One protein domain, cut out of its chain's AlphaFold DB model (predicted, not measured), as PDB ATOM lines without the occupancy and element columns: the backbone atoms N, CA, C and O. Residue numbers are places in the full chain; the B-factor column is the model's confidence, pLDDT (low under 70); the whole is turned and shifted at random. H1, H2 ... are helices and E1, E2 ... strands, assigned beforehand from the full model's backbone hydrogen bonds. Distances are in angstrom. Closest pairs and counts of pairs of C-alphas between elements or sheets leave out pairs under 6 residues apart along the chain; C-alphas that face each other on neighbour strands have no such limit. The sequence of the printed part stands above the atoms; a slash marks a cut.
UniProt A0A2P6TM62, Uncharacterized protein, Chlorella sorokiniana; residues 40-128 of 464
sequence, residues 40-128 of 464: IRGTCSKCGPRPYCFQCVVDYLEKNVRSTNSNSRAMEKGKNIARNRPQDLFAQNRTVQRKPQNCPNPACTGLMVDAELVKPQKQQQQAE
ATOM      1  N   ILE A  40     230.731 162.775 253.790       84.88
ATOM      2  CA  ILE A  40     230.573 161.489 254.455       84.88
ATOM      3  C   ILE A  40     229.145 161.414 254.981       84.88
ATOM      4  O   ILE A  40     228.683 162.311 255.691       84.88
ATOM      5  N   ARG A  41     228.426 160.340 254.647       84.62
ATOM      6  CA  ARG A  41     227.091 160.076 255.197       84.62
ATOM      7  C   ARG A  41     227.226 159.204 256.435       84.62
ATOM      8  O   ARG A  41     227.564 158.031 256.346       84.62
ATOM      9  N   GLY A  42     226.938 159.778 257.597       84.31
ATOM     10  CA  GLY A  42     226.866 159.034 258.852       84.31
ATOM     11  C   GLY A  42     225.415 158.807 259.249       84.31
ATOM     12  O   GLY A  42     224.591 159.712 259.120       84.31
ATOM     13  N   THR A  43     225.088 157.633 259.781       83.69
ATOM     14  CA  THR A  43     223.736 157.342 260.273       83.69
ATOM     15  C   THR A  43     223.745 157.220 261.784       83.69
ATOM     16  O   THR A  43     224.436 156.389 262.361       83.69
ATOM     17  N   CYS A  44     222.963 158.053 262.463       87.00
ATOM     18  CA  CYS A  44     222.726 157.894 263.888       87.00
ATOM     19  C   CYS A  44     221.459 157.067 264.115       87.00
ATOM     20  O   CYS A  44     220.395 157.403 263.601       87.00
ATOM     21  N   SER A  45     221.547 156.048 264.968       85.69
ATOM     22  CA  SER A  45     220.418 155.187 265.369       85.69
ATOM     23  C   SER A  45     219.182 155.934 265.892       85.69
ATOM     24  O   SER A  45     218.077 155.415 265.789       85.69
ATOM     25  N   LYS A  46     219.345 157.143 266.449       87.56
ATOM     26  CA  LYS A  46     218.229 157.984 266.928       87.56
ATOM     27  C   LYS A  46     217.954 159.199 266.050       87.56
ATOM     28  O   LYS A  46     216.814 159.629 265.943       87.56
ATOM     29  N   CYS A  47     219.006 159.774 265.473       86.81
ATOM     30  CA  CYS A  47     218.943 161.061 264.786       86.81
ATOM     31  C   CYS A  47     218.865 160.941 263.251       86.81
ATOM     32  O   CYS A  47     218.805 161.976 262.586       86.81
ATOM     33  N   GLY A  48     218.861 159.713 262.717       87.81
ATOM     34  CA  GLY A  48     218.763 159.417 261.289       87.81
ATOM     35  C   GLY A  48     220.081 159.591 260.522       87.81
ATOM     36  O   GLY A  48     221.127 159.853 261.133       87.81
ATOM     37  N   PRO A  49     220.046 159.418 259.190       87.44
ATOM     38  CA  PRO A  49     221.160 159.755 258.312       87.44
ATOM     39  C   PRO A  49     221.401 161.265 258.325       87.44
ATOM     40  O   PRO A  49     220.458 162.055 258.306       87.44
ATOM     41  N   ARG A  50     222.668 161.671 258.377       87.12
ATOM     42  CA  ARG A  50     223.085 163.075 258.325       87.12
ATOM     43  C   ARG A  50     224.320 163.226 257.441       87.12
ATOM     44  O   ARG A  50     225.213 162.373 257.514       87.12
ATOM     45  N   PRO A  51     224.388 164.281 256.618       88.81
ATOM     46  CA  PRO A  51     225.595 164.596 255.877       88.81
ATOM     47  C   PRO A  51     226.610 165.282 256.800       88.81
ATOM     48  O   PRO A  51     226.263 166.034 257.719       88.81
ATOM     49  N   TYR A  52     227.886 165.034 256.532       89.12
ATOM     50  CA  TYR A  52     228.991 165.709 257.189       89.12
ATOM     51  C   TYR A  52     230.051 166.071 256.146       89.12
ATOM     52  O   TYR A  52     230.440 165.227 255.339       89.12
ATOM     53  N   CYS A  53     230.557 167.303 256.193       90.69
ATOM     54  CA  CYS A  53     231.759 167.678 255.455       90.69
ATOM     55  C   CYS A  53     232.941 166.862 255.978       90.69
ATOM     56  O   CYS A  53     233.113 166.741 257.197       90.69
ATOM     57  N   PHE A  54     233.786 166.369 255.076       86.62
ATOM     58  CA  PHE A  54     234.996 165.627 255.426       86.62
ATOM     59  C   PHE A  54     235.850 166.377 256.456       86.62
ATOM     60  O   PHE A  54     236.143 165.838 257.521       86.62
ATOM     61  N   GLN A  55     236.144 167.658 256.203       89.50
ATOM     62  CA  GLN A  55     236.974 168.473 257.095       89.50
ATOM     63  C   GLN A  55     236.382 168.594 258.506       89.50
ATOM     64  O   GLN A  55     237.089 168.445 259.498       89.50
ATOM     65  N   CYS A  56     235.062 168.779 258.615       89.94
ATOM     66  CA  CYS A  56     234.391 168.861 259.912       89.94
ATOM     67  C   CYS A  56     234.494 167.552 260.706       89.94
ATOM     68  O   CYS A  56     234.625 167.575 261.931       89.94
ATOM     69  N   VAL A  57     234.428 166.409 260.017       86.38
ATOM     70  CA  VAL A  57     234.610 165.092 260.633       86.38
ATOM     71  C   VAL A  57     236.050 164.936 261.112       86.38
ATOM     72  O   VAL A  57     236.251 164.565 262.265       86.38
ATOM     73  N   VAL A  58     237.042 165.287 260.290       86.56
ATOM     74  CA  VAL A  58     238.465 165.261 260.672       86.56
ATOM     75  C   VAL A  58     238.713 166.114 261.920       86.56
ATOM     76  O   VAL A  58     239.255 165.616 262.906       86.56
ATOM     77  N   ASP A  59     238.240 167.359 261.937       89.00
ATOM     78  CA  ASP A  59     238.432 168.276 263.066       89.00
ATOM     79  C   ASP A  59     237.767 167.761 264.349       89.00
ATOM     80  O   ASP A  59     238.333 167.843 265.446       89.00
ATOM     81  N   TYR A  60     236.558 167.205 264.231       86.25
ATOM     82  CA  TYR A  60     235.847 166.590 265.351       86.25
ATOM     83  C   TYR A  60     236.638 165.420 265.952       86.25
ATOM     84  O   TYR A  60     236.641 165.213 267.170       86.25
ATOM     85  N   LEU A  61     237.352 164.665 265.127       81.50
ATOM     86  CA  LEU A  61     238.159 163.543 265.588       81.50
ATOM     87  C   LEU A  61     239.472 163.946 266.176       81.50
ATOM     88  O   LEU A  61     239.862 163.375 267.185       81.50
ATOM     89  N   GLU A  62     240.167 164.899 265.571       83.50
ATOM     90  CA  GLU A  62     241.403 165.384 266.153       83.50
ATOM     91  C   GLU A  62     241.134 165.921 267.567       83.50
ATOM     92  O   GLU A  62     241.952 165.718 268.467       83.50
ATOM     93  N   LYS A  63     239.944 166.496 267.801       84.00
ATOM     94  CA  LYS A  63     239.456 166.877 269.134       84.00
ATOM     95  C   LYS A  63     239.145 165.665 270.028       84.00
ATOM     96  O   LYS A  63     239.599 165.640 271.170       84.00
ATOM     97  N   ASN A  64     238.433 164.645 269.540       79.88
ATOM     98  CA  ASN A  64     238.072 163.467 270.351       79.88
ATOM     99  C   ASN A  64     239.225 162.489 270.623       79.88
ATOM    100  O   ASN A  64     239.272 161.840 271.665       79.88
ATOM    101  N   VAL A  65     240.183 162.361 269.712       76.06
ATOM    102  CA  VAL A  65     241.384 161.539 269.911       76.06
ATOM    103  C   VAL A  65     242.245 162.143 271.019       76.06
ATOM    104  O   VAL A  65     242.747 161.405 271.863       76.06
ATOM    105  N   ARG A  66     242.357 163.479 271.068       73.06
ATOM    106  CA  ARG A  66     243.031 164.182 272.171       73.06
ATOM    107  C   ARG A  66     242.325 163.984 273.514       73.06
ATOM    108  O   ARG A  66     243.004 163.934 274.532       73.06
ATOM    109  N   SER A  67     240.994 163.881 273.538       75.44
ATOM    110  CA  SER A  67     240.243 163.705 274.791       75.44
ATOM    111  C   SER A  67     240.224 162.257 275.292       75.44
ATOM    112  O   SER A  67     240.162 162.025 276.496       75.44
ATOM    113  N   THR A  68     240.282 161.279 274.386       70.44
ATOM    114  CA  THR A  68     240.168 159.850 274.727       70.44
ATOM    115  C   THR A  68     241.505 159.158 274.957       70.44
ATOM    116  O   THR A  68     241.533 158.107 275.597       70.44
ATOM    117  N   ASN A  69     242.609 159.711 274.451       75.81
ATOM    118  CA  ASN A  69     243.916 159.078 274.539       75.81
ATOM    119  C   ASN A  69     244.977 160.029 275.087       75.81
ATOM    120  O   ASN A  69     245.244 161.073 274.503       75.81
ATOM    121  N   SER A  70     245.626 159.636 276.179       80.56
ATOM    122  CA  SER A  70     246.752 160.370 276.763       80.56
ATOM    123  C   SER A  70     248.109 159.966 276.174       80.56
ATOM    124  O   SER A  70     249.099 160.659 276.386       80.56
ATOM    125  N   ASN A  71     248.187 158.866 275.417       87.88
ATOM    126  CA  ASN A  71     249.438 158.371 274.846       87.88
ATOM    127  C   ASN A  71     249.721 159.037 273.490       87.88
ATOM    128  O   ASN A  71     248.932 158.902 272.554       87.88
ATOM    129  N   SER A  72     250.872 159.706 273.360       84.75
ATOM    130  CA  SER A  72     251.284 160.432 272.148       84.75
ATOM    131  C   SER A  72     251.267 159.566 270.885       84.75
ATOM    132  O   SER A  72     250.720 159.990 269.870       84.75
ATOM    133  N   ARG A  73     251.748 158.317 270.955       85.25
ATOM    134  CA  ARG A  73     251.756 157.395 269.800       85.25
ATOM    135  C   ARG A  73     250.353 157.017 269.347       85.25
ATOM    136  O   ARG A  73     250.081 156.870 268.158       85.25
ATOM    137  N   ALA A  74     249.453 156.824 270.303       78.69
ATOM    138  CA  ALA A  74     248.084 156.453 269.999       78.69
ATOM    139  C   ALA A  74     247.254 157.671 269.556       78.69
ATOM    140  O   ALA A  74     246.384 157.523 268.699       78.69
ATOM    141  N   MET A  75     247.584 158.872 270.044       82.25
ATOM    142  CA  MET A  75     247.072 160.132 269.504       82.25
ATOM    143  C   MET A  75     247.504 160.345 268.053       82.25
ATOM    144  O   MET A  75     246.674 160.673 267.212       82.25
ATOM    145  N   GLU A  76     248.778 160.136 267.735       85.38
ATOM    146  CA  GLU A  76     249.311 160.303 266.382       85.38
ATOM    147  C   GLU A  76     248.702 159.295 265.402       85.38
ATOM    148  O   GLU A  76     248.206 159.674 264.340       85.38
ATOM    149  N   LYS A  77     248.594 158.025 265.811       84.56
ATOM    150  CA  LYS A  77     247.855 157.013 265.048       84.56
ATOM    151  C   LYS A  77     246.386 157.404 264.859       84.56
ATOM    152  O   LYS A  77     245.853 157.234 263.766       84.56
ATOM    153  N   GLY A  78     245.736 157.936 265.894       80.06
ATOM    154  CA  GLY A  78     244.354 158.407 265.821       80.06
ATOM    155  C   GLY A  78     244.176 159.574 264.846       80.06
ATOM    156  O   GLY A  78     243.240 159.547 264.052       80.06
ATOM    157  N   LYS A  79     245.104 160.542 264.829       83.00
ATOM    158  CA  LYS A  79     245.133 161.636 263.842       83.00
ATOM    159  C   LYS A  79     245.334 161.116 262.421       83.00
ATOM    160  O   LYS A  79     244.635 161.540 261.509       83.00
ATOM    161  N   ASN A  80     246.247 160.166 262.229       84.94
ATOM    162  CA  ASN A  80     246.508 159.603 260.906       84.94
ATOM    163  C   ASN A  80     245.292 158.825 260.363       84.94
ATOM    164  O   ASN A  80     244.971 158.905 259.180       84.94
ATOM    165  N   ILE A  81     244.571 158.111 261.233       81.12
ATOM    166  CA  ILE A  81     243.311 157.446 260.869       81.12
ATOM    167  C   ILE A  81     242.225 158.480 260.556       81.12
ATOM    168  O   ILE A  81     241.537 158.335 259.551       81.12
ATOM    169  N   ALA A  82     242.101 159.531 261.372       78.94
ATOM    170  CA  ALA A  82     241.146 160.614 261.154       78.94
ATOM    171  C   ALA A  82     241.319 161.274 259.781       78.94
ATOM    172  O   ALA A  82     240.330 161.478 259.088       78.94
ATOM    173  N   ARG A  83     242.564 161.551 259.372       82.12
ATOM    174  CA  ARG A  83     242.874 162.198 258.088       82.12
ATOM    175  C   ARG A  83     242.700 161.281 256.888       82.12
ATOM    176  O   ARG A  83     242.138 161.700 255.888       82.12
ATOM    177  N   ASN A  84     243.167 160.037 256.977       82.94
ATOM    178  CA  ASN A  84     243.192 159.152 255.809       82.94
ATOM    179  C   ASN A  84     241.905 158.347 255.624       82.94
ATOM    180  O   ASN A  84     241.654 157.843 254.532       82.94
ATOM    181  N   ARG A  85     241.136 158.126 256.699       78.81
ATOM    182  CA  ARG A  85     239.941 157.270 256.692       78.81
ATOM    183  C   ARG A  85     238.856 157.773 257.646       78.81
ATOM    184  O   ARG A  85     238.490 157.059 258.582       78.81
ATOM    185  N   PRO A  86     238.297 158.971 257.436       72.56
ATOM    186  CA  PRO A  86     237.223 159.455 258.295       72.56
ATOM    187  C   PRO A  86     235.926 158.627 258.198       72.56
ATOM    188  O   PRO A  86     235.107 158.647 259.106       72.56
ATOM    189  N   GLN A  87     235.741 157.807 257.169       70.62
ATOM    190  CA  GLN A  87     234.663 156.814 257.112       70.62
ATOM    191  C   GLN A  87     234.815 155.695 258.166       70.62
ATOM    192  O   GLN A  87     233.827 155.259 258.758       70.62
ATOM    193  N   ASP A  88     236.052 155.302 258.517       69.62
ATOM    194  CA  ASP A  88     236.340 154.211 259.474       69.62
ATOM    195  C   ASP A  88     235.929 154.568 260.927       69.62
ATOM    196  O   ASP A  88     236.065 153.764 261.849       69.62
ATOM    197  N   LEU A  89     235.401 155.768 261.169       62.28
ATOM    198  CA  LEU A  89     234.959 156.247 262.483       62.28
ATOM    199  C   LEU A  89     233.576 155.781 262.870       62.28
ATOM    200  O   LEU A  89     233.324 155.488 264.040       62.28
ATOM    201  N   PHE A  90     232.682 155.714 261.889       64.06
ATOM    202  CA  PHE A  90     231.374 155.114 262.089       64.06
ATOM    203  C   PHE A  90     231.487 153.590 262.188       64.06
ATOM    204  O   PHE A  90     230.596 152.920 262.705       64.06
ATOM    205  N   ALA A  91     232.627 153.056 261.751       59.94
ATOM    206  CA  ALA A  91     233.005 151.663 261.832       59.94
ATOM    207  C   ALA A  91     234.277 151.479 262.674       59.94
ATOM    208  O   ALA A  91     235.187 150.752 262.274       59.94
ATOM    209  N   GLN A  92     234.371 152.091 263.861       54.84
ATOM    210  CA  GLN A  92     235.468 151.768 264.776       54.84
ATOM    211  C   GLN A  92     235.327 150.323 265.266       54.84
ATOM    212  O   GLN A  92     234.677 150.058 266.269       54.84
ATOM    213  N   ASN A  93     235.877 149.372 264.513       46.38
ATOM    214  CA  ASN A  93     236.831 148.342 264.924       46.38
ATOM    215  C   ASN A  93     236.986 147.353 263.765       46.38
ATOM    216  O   ASN A  93     236.115 146.516 263.514       46.38
ATOM    217  N   ARG A  94     238.159 147.373 263.126       48.19
ATOM    218  CA  ARG A  94     238.616 146.286 262.245       48.19
ATOM    219  C   ARG A  94     238.901 144.981 263.013       48.19
ATOM    220  O   ARG A  94     239.175 143.964 262.394       48.19
ATOM    221  N   THR A  95     238.785 144.981 264.345       44.03
ATOM    222  CA  THR A  95     238.994 143.808 265.206       44.03
ATOM    223  C   THR A  95     237.818 143.608 266.175       44.03
ATOM    224  O   THR A  95     237.818 144.125 267.285       44.03
ATOM    225  N   VAL A  96     236.805 142.859 265.728       40.91
ATOM    226  CA  VAL A  96     235.828 142.036 266.491       40.91
ATOM    227  C   VAL A  96     234.899 142.698 267.538       40.91
ATOM    228  O   VAL A  96     233.803 142.187 267.746       40.91
ATOM    229  N   GLN A  97     235.197 143.851 268.137       45.97
ATOM    230  CA  GLN A  97     234.242 144.580 268.992       45.97
ATOM    231  C   GLN A  97     234.062 146.010 268.502       45.97
ATOM    232  O   GLN A  97     234.701 146.925 269.004       45.97
ATOM    233  N   ARG A  98     233.177 146.206 267.519       55.44
ATOM    234  CA  ARG A  98     232.763 147.530 267.030       55.44
ATOM    235  C   ARG A  98     232.063 148.311 268.129       55.44
ATOM    236  O   ARG A  98     230.849 148.220 268.263       55.44
ATOM    237  N   LYS A  99     232.830 149.035 268.950       53.72
ATOM    238  CA  LYS A  99     232.275 149.950 269.947       53.72
ATOM    239  C   LYS A  99     231.666 151.133 269.190       53.72
ATOM    240  O   LYS A  99     232.415 151.879 268.559       53.72
ATOM    241  N   PRO A 100     230.336 151.281 269.187       59.69
ATOM    242  CA  PRO A 100     229.701 152.330 268.411       59.69
ATOM    243  C   PRO A 100     230.057 153.688 269.022       59.69
ATOM    244  O   PRO A 100     230.080 153.834 270.246       59.69
ATOM    245  N   GLN A 101     230.362 154.669 268.179       74.62
ATOM    246  CA  GLN A 101     230.657 156.027 268.629       74.62
ATOM    247  C   GLN A 101     229.359 156.738 269.022       74.62
ATOM    248  O   GLN A 101     228.329 156.565 268.368       74.62
ATOM    249  N   ASN A 102     229.392 157.537 270.089       82.69
ATOM    250  CA  ASN A 102     228.239 158.350 270.475       82.69
ATOM    251  C   ASN A 102     227.963 159.416 269.408       82.69
ATOM    252  O   ASN A 102     228.885 159.950 268.789       82.69
ATOM    253  N   CYS A 103     226.687 159.729 269.196       85.25
ATOM    254  CA  CYS A 103     226.276 160.783 268.284       85.25
ATOM    255  C   CYS A 103     226.883 162.128 268.719       85.25
ATOM    256  O   CYS A 103     226.800 162.474 269.896       85.25
ATOM    257  N   PRO A 104     227.449 162.913 267.785       82.75
ATOM    258  CA  PRO A 104     228.008 164.229 268.082       82.75
ATOM    259  C   PRO A 104     226.955 165.245 268.536       82.75
ATOM    260  O   PRO A 104     227.308 166.290 269.074       82.75
ATOM    261  N   ASN A 105     225.662 164.971 268.328       84.62
ATOM    262  CA  ASN A 105     224.602 165.799 268.887       84.62
ATOM    263  C   ASN A 105     224.510 165.556 270.407       84.62
ATOM    264  O   ASN A 105     224.120 164.454 270.799       84.62
ATOM    265  N   PRO A 106     224.766 166.560 271.267       82.06
ATOM    266  CA  PRO A 106     224.730 166.386 272.720       82.06
ATOM    267  C   PRO A 106     223.343 165.992 273.247       82.06
ATOM    268  O   PRO A 106     223.237 165.351 274.289       82.06
ATOM    269  N   ALA A 107     222.271 166.324 272.521       87.88
ATOM    270  CA  ALA A 107     220.914 165.903 272.862       87.88
ATOM    271  C   ALA A 107     220.610 164.448 272.444       87.88
ATOM    272  O   ALA A 107     219.590 163.881 272.837       87.88
ATOM    273  N   CYS A 108     221.473 163.831 271.633       86.62
ATOM    274  CA  CYS A 108     221.269 162.514 271.050       86.62
ATOM    275  C   CYS A 108     222.183 161.495 271.735       86.62
ATOM    276  O   CYS A 108     223.369 161.402 271.453       86.62
ATOM    277  N   THR A 109     221.613 160.626 272.566       87.88
ATOM    278  CA  THR A 109     222.316 159.447 273.114       87.88
ATOM    279  C   THR A 109     222.358 158.278 272.123       87.88
ATOM    280  O   THR A 109     222.465 157.116 272.509       87.88
ATOM    281  N   GLY A 110     222.150 158.568 270.838       85.88
ATOM    282  CA  GLY A 110     222.206 157.578 269.777       85.88
ATOM    283  C   GLY A 110     223.647 157.206 269.469       85.88
ATOM    284  O   GLY A 110     224.572 157.979 269.702       85.88
ATOM    285  N   LEU A 111     223.819 156.018 268.919       84.06
ATOM    286  CA  LEU A 111     225.092 155.543 268.408       84.06
ATOM    287  C   LEU A 111     225.165 155.781 266.902       84.06
ATOM    288  O   LEU A 111     224.161 155.602 266.200       84.06
ATOM    289  N   MET A 112     226.336 156.199 266.435       79.00
ATOM    290  CA  MET A 112     226.644 156.367 265.023       79.00
ATOM    291  C   MET A 112     227.092 155.052 264.405       79.00
ATOM    292  O   MET A 112     227.901 154.320 264.976       79.00
ATOM    293  N   VAL A 113     226.556 154.792 263.222       72.44
ATOM    294  CA  VAL A 113     226.855 153.656 262.363       72.44
ATOM    295  C   VAL A 113     227.082 154.197 260.958       72.44
ATOM    296  O   VAL A 113     226.507 155.216 260.564       72.44
ATOM    297  N   ASP A 114     227.961 153.537 260.218       67.25
ATOM    298  CA  ASP A 114     228.250 153.925 258.845       67.25
ATOM    299  C   ASP A 114     226.990 153.745 257.993       67.25
ATOM    300  O   ASP A 114     226.318 152.715 258.102       67.25
ATOM    301  N   ALA A 115     226.641 154.737 257.174       62.28
ATOM    302  CA  ALA A 115     225.435 154.666 256.353       62.28
ATOM    303  C   ALA A 115     225.484 153.491 255.367       62.28
ATOM    304  O   ALA A 115     224.451 152.876 255.110       62.28
ATOM    305  N   GLU A 116     226.672 153.113 254.890       55.91
ATOM    306  CA  GLU A 116     226.833 151.954 254.006       55.91
ATOM    307  C   GLU A 116     226.590 150.616 254.718       55.91
ATOM    308  O   GLU A 116     226.155 149.645 254.097       55.91
ATOM    309  N   LEU A 117     226.826 150.568 256.034       49.91
ATOM    310  CA  LEU A 117     226.577 149.396 256.877       49.91
ATOM    311  C   LEU A 117     225.117 149.301 257.337       49.91
ATOM    312  O   LEU A 117     224.668 148.214 257.692       49.91
ATOM    313  N   VAL A 118     224.362 150.403 257.293       51.31
ATOM    314  CA  VAL A 118     222.901 150.428 257.485       51.31
ATOM    315  C   VAL A 118     222.192 150.316 256.129       51.31
ATOM    316  O   VAL A 118     221.164 150.942 255.889       51.31
ATOM    317  N   LYS A 119     222.704 149.491 255.209       47.53
ATOM    318  CA  LYS A 119     221.826 148.958 254.161       47.53
ATOM    319  C   LYS A 119     220.755 148.122 254.867       47.53
ATOM    320  O   LYS A 119     221.103 147.318 255.736       47.53
ATOM    321  N   PRO A 120     219.459 148.317 254.572       45.69
ATOM    322  CA  PRO A 120     218.402 147.567 255.227       45.69
ATOM    323  C   PRO A 120     218.577 146.081 254.900       45.69
ATOM    324  O   PRO A 120     218.123 145.608 253.863       45.69
ATOM    325  N   GLN A 121     219.175 145.318 255.822       46.22
ATOM    326  CA  GLN A 121     219.195 143.847 255.787       46.22
ATOM    327  C   GLN A 121     217.791 143.254 255.590       46.22
ATOM    328  O   GLN A 121     217.647 142.122 255.139       46.22
ATOM    329  N   LYS A 122     216.749 144.044 255.875       45.50
ATOM    330  CA  LYS A 122     215.352 143.686 255.668       45.50
ATOM    331  C   LYS A 122     214.945 143.454 254.210       45.50
ATOM    332  O   LYS A 122     213.992 142.720 254.009       45.50
ATOM    333  N   GLN A 123     215.628 144.020 253.209       44.00
ATOM    334  CA  GLN A 123     215.250 143.784 251.805       44.00
ATOM    335  C   GLN A 123     215.934 142.571 251.171       44.00
ATOM    336  O   GLN A 123     215.337 141.946 250.306       44.00
ATOM    337  N   GLN A 124     217.128 142.178 251.620       46.00
ATOM    338  CA  GLN A 124     217.785 140.984 251.071       46.00
ATOM    339  C   GLN A 124     217.258 139.682 251.687       46.00
ATOM    340  O   GLN A 124     217.141 138.697 250.977       46.00
ATOM    341  N   GLN A 125     216.846 139.677 252.960       47.19
ATOM    342  CA  GLN A 125     216.265 138.468 253.565       47.19
ATOM    343  C   GLN A 125     214.788 138.238 253.212       47.19
ATOM    344  O   GLN A 125     214.352 137.098 253.242       47.19
ATOM    345  N   GLN A 126     214.021 139.275 252.846       46.88
ATOM    346  CA  GLN A 126     212.647 139.076 252.354       46.88
ATOM    347  C   GLN A 126     212.584 138.783 250.852       46.88
ATOM    348  O   GLN A 126     211.727 138.011 250.444       46.88
ATOM    349  N   ALA A 127     213.495 139.321 250.034       47.12
ATOM    350  CA  ALA A 127     213.526 138.986 248.607       47.12
ATOM    351  C   ALA A 127     213.949 137.527 248.355       47.12
ATOM    352  O   ALA A 127     213.440 136.901 247.433       47.12
ATOM    353  N   GLU A 128     214.821 136.963 249.197       48.03
ATOM    354  CA  GLU A 128     215.277 135.572 249.047       48.03
ATOM    355  C   GLU A 128     214.316 134.544 249.685       48.03
ATOM    356  O   GLU A 128     214.356 133.367 249.339       48.03
TER     357      GLU A 128
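What this domain is: This is residues 40 to 128 of the 464 residues of an uncharacterized protein of Chlorella sorokiniana (UniProt A0A2P6TM62). A small twisted sheet of three strands has the helical hairpin of H1 and H2 extending away from it on one side and a free tail, residues 119 to 128 with H4, sticking out on the other. The short H3 sits by the sheet and the base of H1, and a long loop, residues 90 to 110, leads from H3 to the last strand. The 89 printed residues hold four named helices and three named strands, in the order E1 E2 H1 H2 H3 E3 H4; the class is mixed, and the antiparallel sheet runs E2 E1 E3. The whole is only just compact, close to loose, with a radius of gyration of the C-alphas of 14.4 A and an elongated outline of 49 by 29 by 21 A.

How they stand to each other: E1, residues 40 to 44, is the inner strand between E2, residues 48 to 53, and E3, residues 111 to 114. E1 and E2 form a hairpin, with N 40 and O 52 at 2.9 A. E1 and E3 have N 113 and O 43 at 2.8 A. H3, residues 86 to 89, is on the sheet at a height of 7.7 A. H1, residues 54 to 68, only grazes the sheet with residues 54 to 57. With residues 54 to 58 alone, H1 only just touches H3, with 3 pairs of C-alphas within 8 A; the closest C-alphas, of Val 58 and Pro 86, are 6.4 A apart. H2, residues 72 to 84, touches H1 at a shallow tilt of 16 degrees, opposite ways; the closest C-alphas, of Val 58 and Ala 82, are 5.4 A apart. H4, residues 121 to 128, touches no helix and is not on the sheet. Every O i to N i+4 pair is within hydrogen-bond range in H1 and H2, against 3 of 4 in H4; H3 is too short for such a pair.

Where its parts are: E1 begins at C-alpha 40 (230.573, 161.489, 254.455), and H4 ends at C-alpha 128 (215.277, 135.572, 249.047). From first to last C-alpha, E2 is 16.5 A long, H1 20.8 A and H2 18.3 A.

The domain as a whole: The C-alphas of Ser 72 and Glu 128, the two farthest apart, are 49.5 A apart. The printed part has no cut, and the link from H3 to E3 is long. The pLDDT is under 70 in residues 88 to 100 and 114 to 128.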